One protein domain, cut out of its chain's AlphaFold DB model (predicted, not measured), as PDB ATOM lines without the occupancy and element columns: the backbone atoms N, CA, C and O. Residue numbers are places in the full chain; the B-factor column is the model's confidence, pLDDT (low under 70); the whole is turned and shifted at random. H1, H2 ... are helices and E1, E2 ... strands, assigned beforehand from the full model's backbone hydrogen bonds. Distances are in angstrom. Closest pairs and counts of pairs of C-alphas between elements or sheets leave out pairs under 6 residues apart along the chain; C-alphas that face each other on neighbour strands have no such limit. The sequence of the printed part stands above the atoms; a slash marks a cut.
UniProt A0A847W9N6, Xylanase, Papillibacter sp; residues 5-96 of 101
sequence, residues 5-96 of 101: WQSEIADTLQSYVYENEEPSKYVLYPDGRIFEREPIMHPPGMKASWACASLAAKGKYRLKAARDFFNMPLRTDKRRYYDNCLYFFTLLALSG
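What this domain is: This is residues 5 to 96 of the 101 residues of the protein "Xylanase" of Papillibacter sp (UniProt A0A847W9N6). Helix H2 runs through the middle of a four-helix cluster, with H4 side by side with it, H3 crossing it, and H1 packing on the last part of H2, residues 50 to 54. A small hairpin of two antiparallel strands, E1 and E2, lies off to one side, apart from H3 and H4. The 92 printed residues hold four named helices and two named strands in the order H1 E1 E2 H2 H3 H4, and the class is mostly helix. The whole is compact, with a radius of gyration of the C-alphas of 12.9 A, and flat, spanning 36 by 35 by 19 A.

Where its parts are: Find E1 at residues 26 to 28, 6.3 A long, and E2 at residues 34 to 39, 9.8 A, beginning at C-alpha 34 (108.085, 60.414, 69.813). H2, residues 43 to 55, runs 20.0 A. H3 is residues 62 to 70, 12.5 A. H1, residues 5 to 19, begins at (92.228, 51.988, 85.499) and runs 20.7 A. H4, residues 80 to 94, runs 20.5 A to (80.161, 55.485, 69.645).

How they stand to each other: Look at E1 and E2 first: N 35 and O 27 are 2.8 A apart, within hydrogen-bond range. H2, the hub, touches H4 at a shallow tilt of 15 degrees, the same way; their closest C-alphas, Gly 45 and Asp 83, are 3.9 A apart. H2 and H3, a helical hairpin, touch at a steep tilt of 44 degrees, closest at the C-alphas of Ala 51 and Ala 65, 4.7 A. Residues 10 to 14 of H1 touch H2, closest at the C-alphas of Ala 10 and Ala 53, 5.5 A. H1 and H4 are apart. Every O i to N i+4 pair is within hydrogen-bond range in H1, H3 and H4; in H2, 7 of 9 are.

The domain as a whole: The C-alphas farthest apart, Arg 37 and Gly 96, are 37.7 A apart. The printed part has no cut and no long link, and no printed residue is under 70 in pLDDT.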
ATOM      1  N   TRP A   5      91.029  51.567  86.229       97.25
ATOM      2  CA  TRP A   5      92.228  51.988  85.499       97.25
ATOM      3  C   TRP A   5      91.948  52.240  84.010       97.25
ATOM      4  O   TRP A   5      92.547  53.117  83.396       97.25
ATOM      5  N   GLN A   6      90.949  51.560  83.439       97.62
ATOM      6  CA  GLN A   6      90.517  51.750  82.049       97.62
ATOM      7  C   GLN A   6      90.107  53.196  81.731       97.62
ATOM      8  O   GLN A   6      90.354  53.680  80.628       97.62
ATOM      9  N   SER A   7      89.481  53.895  82.684       97.50
ATOM     10  CA  SER A   7      89.146  55.313  82.514       97.50
ATOM     11  C   SER A   7      90.390  56.197  82.609       97.50
ATOM     12  O   SER A   7      90.512  57.145  81.842       97.50
ATOM     13  N   GLU A   8      91.311  55.874  83.520       97.38
ATOM     14  CA  GLU A   8      92.555  56.624  83.722       97.38
ATOM     15  C   GLU A   8      93.441  56.571  82.475       97.38
ATOM     16  O   GLU A   8      93.806  57.615  81.942       97.38
ATOM     17  N   ILE A   9      93.708  55.377  81.938       96.12
ATOM     18  CA  ILE A   9      94.548  55.238  80.743       96.12
ATOM     19  C   ILE A   9      93.917  55.897  79.507       96.12
ATOM     20  O   ILE A   9      94.631  56.473  78.686       96.12
ATOM     21  N   ALA A  10      92.584  55.864  79.380       97.69
ATOM     22  CA  ALA A  10      91.879  56.559  78.305       97.69
ATOM     23  C   ALA A  10      92.054  58.085  78.411       97.69
ATOM     24  O   ALA A  10      92.307  58.747  77.400       97.69
ATOM     25  N   ASP A  11      91.979  58.631  79.628       97.75
ATOM     26  CA  ASP A  11      92.198  60.053  79.894       97.75
ATOM     27  C   ASP A  11      93.656  60.466  79.653       97.75
ATOM     28  O   ASP A  11      93.896  61.505  79.029       97.75
ATOM     29  N   THR A  12      94.629  59.651  80.076       96.06
ATOM     30  CA  THR A  12      96.057  59.867  79.801       96.06
ATOM     31  C   THR A  12      96.331  59.894  78.300       96.06
ATOM     32  O   THR A  12      96.945  60.842  77.810       96.06
ATOM     33  N   LEU A  13      95.833  58.900  77.556       95.12
ATOM     34  CA  LEU A  13      96.005  58.809  76.105       95.12
ATOM     35  C   LEU A  13      95.435  60.038  75.394       95.12
ATOM     36  O   LEU A  13      96.129  60.659  74.592       95.12
ATOM     37  N   GLN A  14      94.180  60.391  75.686       96.88
ATOM     38  CA  GLN A  14      93.543  61.541  75.053       96.88
ATOM     39  C   GLN A  14      94.245  62.845  75.435       96.88
ATOM     40  O   GLN A  14      94.466  63.680  74.568       96.88
ATOM     41  N   SER A  15      94.645  63.026  76.693       96.38
ATOM     42  CA  SER A  15      95.373  64.237  77.092       96.38
ATOM     43  C   SER A  15      96.696  64.353  76.342       96.38
ATOM     44  O   SER A  15      96.966  65.391  75.747       96.38
ATOM     45  N   TYR A  16      97.455  63.261  76.249       94.88
ATOM     46  CA  TYR A  16      98.742  63.237  75.563       94.88
ATOM     47  C   TYR A  16      98.653  63.639  74.078       94.88
ATOM     48  O   TYR A  16      99.471  64.430  73.611       94.88
ATOM     49  N   VAL A  17      97.644  63.156  73.338       93.56
ATOM     50  CA  VAL A  17      97.500  63.445  71.892       93.56
ATOM     51  C   VAL A  17      96.713  64.722  71.566       93.56
ATOM     52  O   VAL A  17      96.729  65.155  70.416       93.56
ATOM     53  N   TYR A  18      95.993  65.305  72.534       94.75
ATOM     54  CA  TYR A  18      95.186  66.518  72.330       94.75
ATOM     55  C   TYR A  18      95.734  67.772  73.028       94.75
ATOM     56  O   TYR A  18      95.321  68.874  72.668       94.75
ATOM     57  N   GLU A  19      96.632  67.649  74.011       94.81
ATOM     58  CA  GLU A  19      97.343  68.803  74.591       94.81
ATOM     59  C   GLU A  19      98.442  69.317  73.667       94.81
ATOM     60  O   GLU A  19      98.668  70.523  73.584       94.81
ATOM     61  N   ASN A  20      99.085  68.408  72.938       90.25
ATOM     62  CA  ASN A  20     100.061  68.707  71.907       90.25
ATOM     63  C   ASN A  20      99.706  67.902  70.652       90.25
ATOM     64  O   ASN A  20      99.458  66.702  70.732       90.25
ATOM     65  N   GLU A  21      99.687  68.550  69.489       86.00
ATOM     66  CA  GLU A  21      99.382  67.869  68.230       86.00
ATOM     67  C   GLU A  21     100.563  67.052  67.691       86.00
ATOM     68  O   GLU A  21     100.346  66.167  66.864       86.00
ATOM     69  N   GLU A  22     101.799  67.310  68.131       91.25
ATOM     70  CA  GLU A  22     102.994  66.604  67.642       91.25
ATOM     71  C   GLU A  22     102.919  65.079  67.840       91.25
ATOM     72  O   GLU A  22     103.063  64.352  66.853       91.25
ATOM     73  N   PRO A  23     102.580  64.552  69.036       90.94
ATOM     74  CA  PRO A  23     102.377  63.116  69.226       90.94
ATOM     75  C   PRO A  23     101.352  62.471  68.291       90.94
ATOM     76  O   PRO A  23     101.420  61.272  68.033       90.94
ATOM     77  N   SER A  24     100.403  63.246  67.760       89.06
ATOM     78  CA  SER A  24      99.377  62.727  66.853       89.06
ATOM     79  C   SER A  24      99.869  62.506  65.413       89.06
ATOM     80  O   SER A  24      99.121  61.980  64.583       89.06
ATOM     81  N   LYS A  25     101.108  62.913  65.101       92.06
ATOM     82  CA  LYS A  25     101.692  62.885  63.748       92.06
ATOM     83  C   LYS A  25     102.685  61.739  63.535       92.06
ATOM     84  O   LYS A  25     102.875  61.314  62.394       92.06
ATOM     85  N   TYR A  26     103.278  61.209  64.604       94.25
ATOM     86  CA  TYR A  26     104.407  60.273  64.546       94.25
ATOM     87  C   TYR A  26     104.144  58.958  65.275       94.25
ATOM     88  O   TYR A  26     103.242  58.847  66.102       94.25
ATOM     89  N   VAL A  27     104.958  57.949  64.969       93.06
ATOM     90  CA  VAL A  27     105.007  56.716  65.760       93.06
ATOM     91  C   VAL A  27     105.478  57.044  67.183       93.06
ATOM     92  O   VAL A  27     106.341  57.898  67.386       93.06
ATOM     93  N   LEU A  28     104.905  56.360  68.174       91.31
ATOM     94  CA  LEU A  28     105.231  56.529  69.589       91.31
ATOM     95  C   LEU A  28     105.877  55.258  70.139       91.31
ATOM     96  O   LEU A  28     105.446  54.146  69.824       91.31
ATOM     97  N   TYR A  29     106.875  55.427  70.997       91.38
ATOM     98  CA  TYR A  29     107.375  54.349  71.843       91.38
ATOM     99  C   TYR A  29     106.367  54.018  72.957       91.38
ATOM    100  O   TYR A  29     105.543  54.866  73.307       91.38
ATOM    101  N   PRO A  30     106.441  52.820  73.574       88.94
ATOM    102  CA  PRO A  30     105.554  52.446  74.681       88.94
ATOM    103  C   PRO A  30     105.605  53.394  75.887       88.94
ATOM    104  O   PRO A  30     104.641  53.483  76.637       88.94
ATOM    105  N   ASP A  31     106.719  54.105  76.067       90.69
ATOM    106  CA  ASP A  31     106.907  55.107  77.122       90.69
ATOM    107  C   ASP A  31     106.407  56.513  76.737       90.69
ATOM    108  O   ASP A  31     106.576  57.460  77.501       90.69
ATOM    109  N   GLY A  32     105.801  56.664  75.556       88.06
ATOM    110  CA  GLY A  32     105.277  57.933  75.064       88.06
ATOM    111  C   GLY A  32     106.330  58.857  74.454       88.06
ATOM    112  O   GLY A  32     106.018  60.007  74.162       88.06
ATOM    113  N   ARG A  33     107.575  58.422  74.224       94.06
ATOM    114  CA  ARG A  33     108.515  59.220  73.420       94.06
ATOM    115  C   ARG A  33     108.135  59.182  71.941       94.06
ATOM    116  O   ARG A  33     107.730  58.143  71.421       94.06
ATOM    117  N   ILE A  34     108.317  60.307  71.254       94.44
ATOM    118  CA  ILE A  34     108.085  60.414  69.813       94.44
ATOM    119  C   ILE A  34     109.230  59.733  69.054       94.44
ATOM    120  O   ILE A  34     110.408  59.975  69.321       94.44
ATOM    121  N   PHE A  35     108.888  58.897  68.078       93.50
ATOM    122  CA  PHE A  35     109.822  58.378  67.089       93.50
ATOM    123  C   PHE A  35     109.748  59.222  65.811       93.50
ATOM    124  O   PHE A  35     109.067  58.884  64.847       93.50
ATOM    125  N   GLU A  36     110.476  60.340  65.800       86.44
ATOM    126  CA  GLU A  36     110.380  61.382  64.758       86.44
ATOM    127  C   GLU A  36     110.772  60.914  63.345       86.44
ATOM    128  O   GLU A  36     110.449  61.567  62.355       86.44
ATOM    129  N   ARG A  37     111.454  59.768  63.222       89.38
ATOM    130  CA  ARG A  37     111.877  59.223  61.922       89.38
ATOM    131  C   ARG A  37     110.716  58.708  61.077       89.38
ATOM    132  O   ARG A  37     110.893  58.563  59.869       89.38
ATOM    133  N   GLU A  38     109.567  58.406  61.683       91.38
ATOM    134  CA  GLU A  38     108.450  57.785  60.978       91.38
ATOM    135  C   GLU A  38     107.102  58.433  61.337       91.38
ATOM    136  O   GLU A  38     106.663  58.372  62.491       91.38
ATOM    137  N   PRO A  39     106.405  59.042  60.357       93.50
ATOM    138  CA  PRO A  39     105.043  59.505  60.563       93.50
ATOM    139  C   PRO A  39     104.084  58.317  60.682       93.50
ATOM    140  O   PRO A  39     104.314  57.243  60.121       93.50
ATOM    141  N   ILE A  40     102.949  58.520  61.348       93.69
ATOM    142  CA  ILE A  40     101.920  57.481  61.463       93.69
ATOM    143  C   ILE A  40     101.428  57.076  60.066       93.69
ATOM    144  O   ILE A  40     100.942  57.898  59.288       93.69
ATOM    145  N   MET A  41     101.486  55.777  59.759       95.50
ATOM    146  CA  MET A  41     101.038  55.241  58.468       95.50
ATOM    147  C   MET A  41      99.508  55.300  58.281       95.50
ATOM    148  O   MET A  41      99.024  55.512  57.159       95.50
ATOM    149  N   HIS A  42      98.760  55.151  59.382       96.25
ATOM    150  CA  HIS A  42      97.292  55.100  59.460       96.25
ATOM    151  C   HIS A  42      96.698  56.190  60.380       96.25
ATOM    152  O   HIS A  42      96.154  55.877  61.443       96.25
ATOM    153  N   PRO A  43      96.835  57.486  60.025       95.25
ATOM    154  CA  PRO A  43      96.401  58.570  60.899       95.25
ATOM    155  C   PRO A  43      94.884  58.576  61.171       95.25
ATOM    156  O   PRO A  43      94.514  58.712  62.339       95.25
ATOM    157  N   PRO A  44      93.985  58.396  60.178       97.25
ATOM    158  CA  PRO A  44      92.553  58.272  60.456       97.25
ATOM    159  C   PRO A  44      92.201  57.107  61.388       97.25
ATOM    160  O   PRO A  44      91.386  57.280  62.289       97.25
ATOM    161  N   GLY A  45      92.838  55.946  61.227       97.50
ATOM    162  CA  GLY A  45      92.635  54.789  62.096       97.50
ATOM    163  C   GLY A  45      93.044  55.072  63.541       97.50
ATOM    164  O   GLY A  45      92.296  54.760  64.464       97.50
ATOM    165  N   MET A  46      94.181  55.743  63.747       95.88
ATOM    166  CA  MET A  46      94.616  56.165  65.084       95.88
ATOM    167  C   MET A  46      93.634  57.156  65.722       95.88
ATOM    168  O   MET A  46      93.210  56.947  66.857       95.88
ATOM    169  N   LYS A  47      93.190  58.176  64.973       96.50
ATOM    170  CA  LYS A  47      92.176  59.139  65.441       96.50
ATOM    171  C   LYS A  47      90.848  58.463  65.784       96.50
ATOM    172  O   LYS A  47      90.240  58.797  66.800       96.50
ATOM    173  N   ALA A  48      90.421  57.483  64.986       98.50
ATOM    174  CA  ALA A  48      89.237  56.683  65.277       98.50
ATOM    175  C   ALA A  48      89.395  55.891  66.586       98.50
ATOM    176  O   ALA A  48      88.476  55.881  67.404       98.50
ATOM    177  N   SER A  49      90.553  55.281  66.840       97.50
ATOM    178  CA  SER A  49      90.816  54.564  68.097       97.50
ATOM    179  C   SER A  49      90.837  55.493  69.316       97.50
ATOM    180  O   SER A  49      90.253  55.164  70.348       97.50
ATOM    181  N   TRP A  50      91.437  56.684  69.206       97.19
ATOM    182  CA  TRP A  50      91.427  57.678  70.290       97.19
ATOM    183  C   TRP A  50      90.020  58.190  70.598       97.19
ATOM    184  O   TRP A  50      89.679  58.385  71.764       97.19
ATOM    185  N   ALA A  51      89.181  58.363  69.575       98.50
ATOM    186  CA  ALA A  51      87.772  58.690  69.761       98.50
ATOM    187  C   ALA A  51      86.990  57.532  70.395       98.50
ATOM    188  O   ALA A  51      86.146  57.771  71.252       98.50
ATOM    189  N   CYS A  52      87.293  56.278  70.043       98.62
ATOM    190  CA  CYS A  52      86.685  55.104  70.675       98.62
ATOM    191  C   CYS A  52      86.981  55.045  72.186       98.62
ATOM    192  O   CYS A  52      86.099  54.709  72.977       98.62
ATOM    193  N   ALA A  53      88.178  55.475  72.609       98.31
ATOM    194  CA  ALA A  53      88.541  55.578  74.025       98.31
ATOM    195  C   ALA A  53      87.603  56.505  74.830       98.31
ATOM    196  O   ALA A  53      87.476  56.343  76.045       98.31
ATOM    197  N   SER A  54      86.861  57.406  74.168       98.38
ATOM    198  CA  SER A  54      85.844  58.249  74.810       98.38
ATOM    199  C   SER A  54      84.700  57.469  75.460       98.38
ATOM    200  O   SER A  54      83.977  58.047  76.269       98.38
ATOM    201  N   LEU A  55      84.530  56.181  75.144       97.94
ATOM    202  CA  LEU A  55      83.594  55.306  75.855       97.94
ATOM    203  C   LEU A  55      83.982  55.091  77.325       97.94
ATOM    204  O   LEU A  55      83.102  54.919  78.166       97.94
ATOM    205  N   ALA A  56      85.282  55.098  77.634       98.00
ATOM    206  CA  ALA A  56      85.807  54.908  78.987       98.00
ATOM    207  C   ALA A  56      86.320  56.211  79.623       98.00
ATOM    208  O   ALA A  56      86.328  56.319  80.855       98.00
ATOM    209  N   ALA A  57      86.735  57.181  78.802       97.81
ATOM    210  CA  ALA A  57      87.306  58.452  79.234       97.81
ATOM    211  C   ALA A  57      86.310  59.319  80.025       97.81
ATOM    212  O   ALA A  57      85.119  59.408  79.706       97.81
ATOM    213  N   LYS A  58      86.820  60.029  81.031       97.00
ATOM    214  CA  LYS A  58      86.083  61.004  81.852       97.00
ATOM    215  C   LYS A  58      86.661  62.420  81.741       97.00
ATOM    216  O   LYS A  58      86.015  63.368  82.186       97.00
ATOM    217  N   GLY A  59      87.821  62.572  81.108       96.81
ATOM    218  CA  GLY A  59      88.559  63.818  80.956       96.81
ATOM    219  C   GLY A  59      87.961  64.812  79.955       96.81
ATOM    220  O   GLY A  59      87.001  64.538  79.227       96.81
ATOM    221  N   LYS A  60      88.572  66.005  79.902       97.50
ATOM    222  CA  LYS A  60      88.106  67.163  79.111       97.50
ATOM    223  C   LYS A  60      88.085  66.921  77.591       97.50
ATOM    224  O   LYS A  60      87.307  67.563  76.888       97.50
ATOM    225  N   TYR A  61      88.887  65.983  77.079       98.06
ATOM    226  CA  TYR A  61      89.036  65.745  75.637       98.06
ATOM    227  C   TYR A  61      88.044  64.751  75.032       98.06
ATOM    228  O   TYR A  61      87.875  64.755  73.812       98.06
ATOM    229  N   ARG A  62      87.305  63.975  75.836       97.62
ATOM    230  CA  ARG A  62      86.420  62.905  75.333       97.62
ATOM    231  C   ARG A  62      85.409  63.376  74.279       97.62
ATOM    232  O   ARG A  62      85.184  62.702  73.274       97.62
ATOM    233  N   LEU A  63      84.819  64.560  74.483       98.06
ATOM    234  CA  LEU A  63      83.846  65.142  73.553       98.06
ATOM    235  C   LEU A  63      84.517  65.738  72.317       98.06
ATOM    236  O   LEU A  63      83.950  65.669  71.229       98.06
ATOM    237  N   LYS A  64      85.714  66.316  72.471       97.69
ATOM    238  CA  LYS A  64      86.496  66.807  71.335       97.69
ATOM    239  C   LYS A  64      86.889  65.643  70.427       97.69
ATOM    240  O   LYS A  64      86.629  65.721  69.234       97.69
ATOM    241  N   ALA A  65      87.392  64.548  70.993       97.88
ATOM    242  CA  ALA A  65      87.777  63.370  70.227       97.88
ATOM    243  C   ALA A  65      86.607  62.773  69.431       97.88
ATOM    244  O   ALA A  65      86.740  62.504  68.238       97.88
ATOM    245  N   ALA A  66      85.431  62.655  70.056       98.00
ATOM    246  CA  ALA A  66      84.227  62.179  69.378       98.00
ATOM    247  C   ALA A  66      83.771  63.116  68.241       98.00
ATOM    248  O   ALA A  66      83.401  62.643  67.168       98.00
ATOM    249  N   ARG A  67      83.818  64.441  68.447       98.25
ATOM    250  CA  ARG A  67      83.463  65.433  67.415       98.25
ATOM    251  C   ARG A  67      84.447  65.434  66.250       98.25
ATOM    252  O   ARG A  67      84.020  65.474  65.101       98.25
ATOM    253  N   ASP A  68      85.742  65.377  66.540       97.69
ATOM    254  CA  ASP A  68      86.783  65.337  65.513       97.69
ATOM    255  C   ASP A  68      86.650  64.067  64.661       97.69
ATOM    256  O   ASP A  68      86.751  64.141  63.441       97.69
ATOM    257  N   PHE A  69      86.344  62.920  65.283       98.31
ATOM    258  CA  PHE A  69      86.017  61.684  64.567       98.31
ATOM    259  C   PHE A  69      84.763  61.823  63.697       98.31
ATOM    260  O   PHE A  69      84.799  61.452  62.528       98.31
ATOM    261  N   PHE A  70      83.675  62.386  64.233       98.06
ATOM    262  CA  PHE A  70      82.424  62.559  63.489       98.06
ATOM    263  C   PHE A  70      82.600  63.422  62.230       98.06
ATOM    264  O   PHE A  70      82.010  63.137  61.192       98.06
ATOM    265  N   ASN A  71      83.447  64.452  62.305       98.38
ATOM    266  CA  ASN A  71      83.749  65.334  61.177       98.38
ATOM    267  C   ASN A  71      84.825  64.773  60.227       98.38
ATOM    268  O   ASN A  71      85.091  65.367  59.181       98.38
ATOM    269  N   MET A  72      85.476  63.661  60.578       97.88
ATOM    270  CA  MET A  72      86.533  63.057  59.773       97.88
ATOM    271  C   MET A  72      85.925  62.175  58.670       97.88
ATOM    272  O   MET A  72      85.170  61.249  58.978       97.88
ATOM    273  N   PRO A  73      86.260  62.401  57.386       98.00
ATOM    274  CA  PRO A  73      85.793  61.545  56.300       98.00
ATOM    275  C   PRO A  73      86.529  60.196  56.282       98.00
ATOM    276  O   PRO A  73      87.627  60.054  56.826       98.00
ATOM    277  N   LEU A  74      85.951  59.210  55.588       98.19
ATOM    278  CA  LEU A  74      86.630  57.947  55.289       98.19
ATOM    279  C   LEU A  74      87.878  58.176  54.426       98.19
ATOM    280  O   LEU A  74      87.898  59.028  53.535       98.19
ATOM    281  N   ARG A  75      88.911  57.359  54.645       98.38
ATOM    282  CA  ARG A  75      90.134  57.378  53.840       98.38
ATOM    283  C   ARG A  75      89.868  56.735  52.476       98.38
ATOM    284  O   ARG A  75      89.222  55.690  52.391       98.38
ATOM    285  N   THR A  76      90.391  57.326  51.404       98.25
ATOM    286  CA  THR A  76      90.110  56.887  50.020       98.25
ATOM    287  C   THR A  76      91.327  56.331  49.278       98.25
ATOM    288  O   THR A  76      91.161  55.596  48.305       98.25
ATOM    289  N   ASP A  77      92.548  56.607  49.738       97.81
ATOM    290  CA  ASP A  77      93.772  56.172  49.057       97.81
ATOM    291  C   ASP A  77      94.070  54.658  49.209       97.81
ATOM    292  O   ASP A  77      93.286  53.878  49.761       97.81
ATOM    293  N   LYS A  78      95.216  54.203  48.681       98.06
ATOM    294  CA  LYS A  78      95.621  52.784  48.688       98.06
ATOM    295  C   LYS A  78      95.808  52.179  50.087       98.06
ATOM    296  O   LYS A  78      95.753  50.964  50.223       98.06
ATOM    297  N   ARG A  79      96.017  52.995  51.125       97.06
ATOM    298  CA  ARG A  79      96.202  52.567  52.524       97.06
ATOM    299  C   ARG A  79      94.902  52.566  53.338       97.06
ATOM    300  O   ARG A  79      94.938  52.270  54.526       97.06
ATOM    301  N   ARG A  80      93.756  52.846  52.707       98.44
ATOM    302  CA  ARG A  80      92.444  52.992  53.366       98.44
ATOM    303  C   ARG A  80      91.955  51.799  54.181       98.44
ATOM    304  O   ARG A  80      91.111  51.992  55.043       98.44
ATOM    305  N   TYR A  81      92.419  50.586  53.877       98.31
ATOM    306  CA  TYR A  81      91.857  49.358  54.442       98.31
ATOM    307  C   TYR A  81      91.866  49.375  55.976       98.31
ATOM    308  O   TYR A  81      90.807  49.323  56.594       98.31
ATOM    309  N   TYR A  82      93.043  49.537  56.583       98.25
ATOM    310  CA  TYR A  82      93.182  49.493  58.039       98.25
ATOM    311  C   TYR A  82      92.476  50.670  58.727       98.25
ATOM    312  O   TYR A  82      91.757  50.486  59.707       98.25
ATOM    313  N   ASP A  83      92.621  51.872  58.163       98.50
ATOM    314  CA  ASP A  83      91.970  53.081  58.665       98.50
ATOM    315  C   ASP A  83      90.444  52.951  58.696       98.50
ATOM    316  O   ASP A  83      89.818  53.239  59.714       98.50
ATOM    317  N   ASN A  84      89.841  52.487  57.599       98.69
ATOM    318  CA  ASN A  84      88.389  52.403  57.478       98.69
ATOM    319  C   ASN A  84      87.803  51.244  58.298       98.69
ATOM    320  O   ASN A  84      86.668  51.353  58.758       98.69
ATOM    321  N   CYS A  85      88.561  50.167  58.537       98.62
ATOM    322  CA  CYS A  85      88.163  49.130  59.490       98.62
ATOM    323  C   CYS A  85      88.038  49.701  60.911       98.62
ATOM    324  O   CYS A  85      86.999  49.532  61.548       98.62
ATOM    325  N   LEU A  86      89.060  50.419  61.390       98.62
ATOM    326  CA  LEU A  86      89.010  51.057  62.710       98.62
ATOM    327  C   LEU A  86      87.919  52.127  62.780       98.62
ATOM    328  O   LEU A  86      87.179  52.178  63.758       98.62
ATOM    329  N   TYR A  87      87.758  52.914  61.714       98.69
ATOM    330  CA  TYR A  87      86.670  53.879  61.599       98.69
ATOM    331  C   TYR A  87      85.306  53.220  61.830       98.69
ATOM    332  O   TYR A  87      84.509  53.706  62.632       98.69
ATOM    333  N   PHE A  88      85.032  52.110  61.141       98.69
ATOM    334  CA  PHE A  88      83.742  51.433  61.220       98.69
ATOM    335  C   PHE A  88      83.459  50.889  62.627       98.69
ATOM    336  O   PHE A  88      82.362  51.086  63.149       98.69
ATOM    337  N   PHE A  89      84.453  50.282  63.284       98.81
ATOM    338  CA  PHE A  89      84.294  49.832  64.669       98.81
ATOM    339  C   PHE A  89      84.045  50.989  65.631       98.81
ATOM    340  O   PHE A  89      83.147  50.892  66.467       98.81
ATOM    341  N   THR A  90      84.776  52.097  65.494       98.81
ATOM    342  CA  THR A  90      84.546  53.294  66.308       98.81
ATOM    343  C   THR A  90      83.150  53.866  66.080       98.81
ATOM    344  O   THR A  90      82.484  54.237  67.045       98.81
ATOM    345  N   LEU A  91      82.659  53.891  64.837       98.62
ATOM    346  CA  LEU A  91      81.303  54.347  64.527       98.62
ATOM    347  C   LEU A  91      80.245  53.474  65.213       98.62
ATOM    348  O   LEU A  91      79.325  53.997  65.844       98.62
ATOM    349  N   LEU A  92      80.378  52.147  65.132       98.81
ATOM    350  CA  LEU A  92      79.485  51.220  65.831       98.81
ATOM    351  C   LEU A  92      79.539  51.428  67.347       98.81
ATOM    352  O   LEU A  92      78.499  51.481  68.001       98.81
ATOM    353  N   ALA A  93      80.739  51.573  67.903       98.62
ATOM    354  CA  ALA A  93      80.958  51.720  69.334       98.62
ATOM    355  C   ALA A  93      80.351  53.029  69.869       98.62
ATOM    356  O   ALA A  93      79.547  53.006  70.801       98.62
ATOM    357  N   LEU A  94      80.650  54.165  69.230       98.38
ATOM    358  CA  LEU A  94      80.161  55.485  69.645       98.38
ATOM    359  C   LEU A  94      78.670  55.705  69.358       98.38
ATOM    360  O   LEU A  94      78.039  56.509  70.038       98.38
ATOM    361  N   SER A  95      78.088  54.982  68.396       98.25
ATOM    362  CA  SER A  95      76.636  54.993  68.157       98.25
ATOM    363  C   SER A  95      75.854  54.034  69.064       98.25
ATOM    364  O   SER A  95      74.629  53.979  68.975       98.25
ATOM    365  N   GLY A  96      76.532  53.266  69.924       98.12
ATOM    366  CA  GLY A  96      75.892  52.279  70.797       98.12
ATOM    367  C   GLY A  96      75.396  51.026  70.066       98.12
ATOM    368  O   GLY A  96      74.527  50.326  70.583       98.12
TER     369      GLY A  96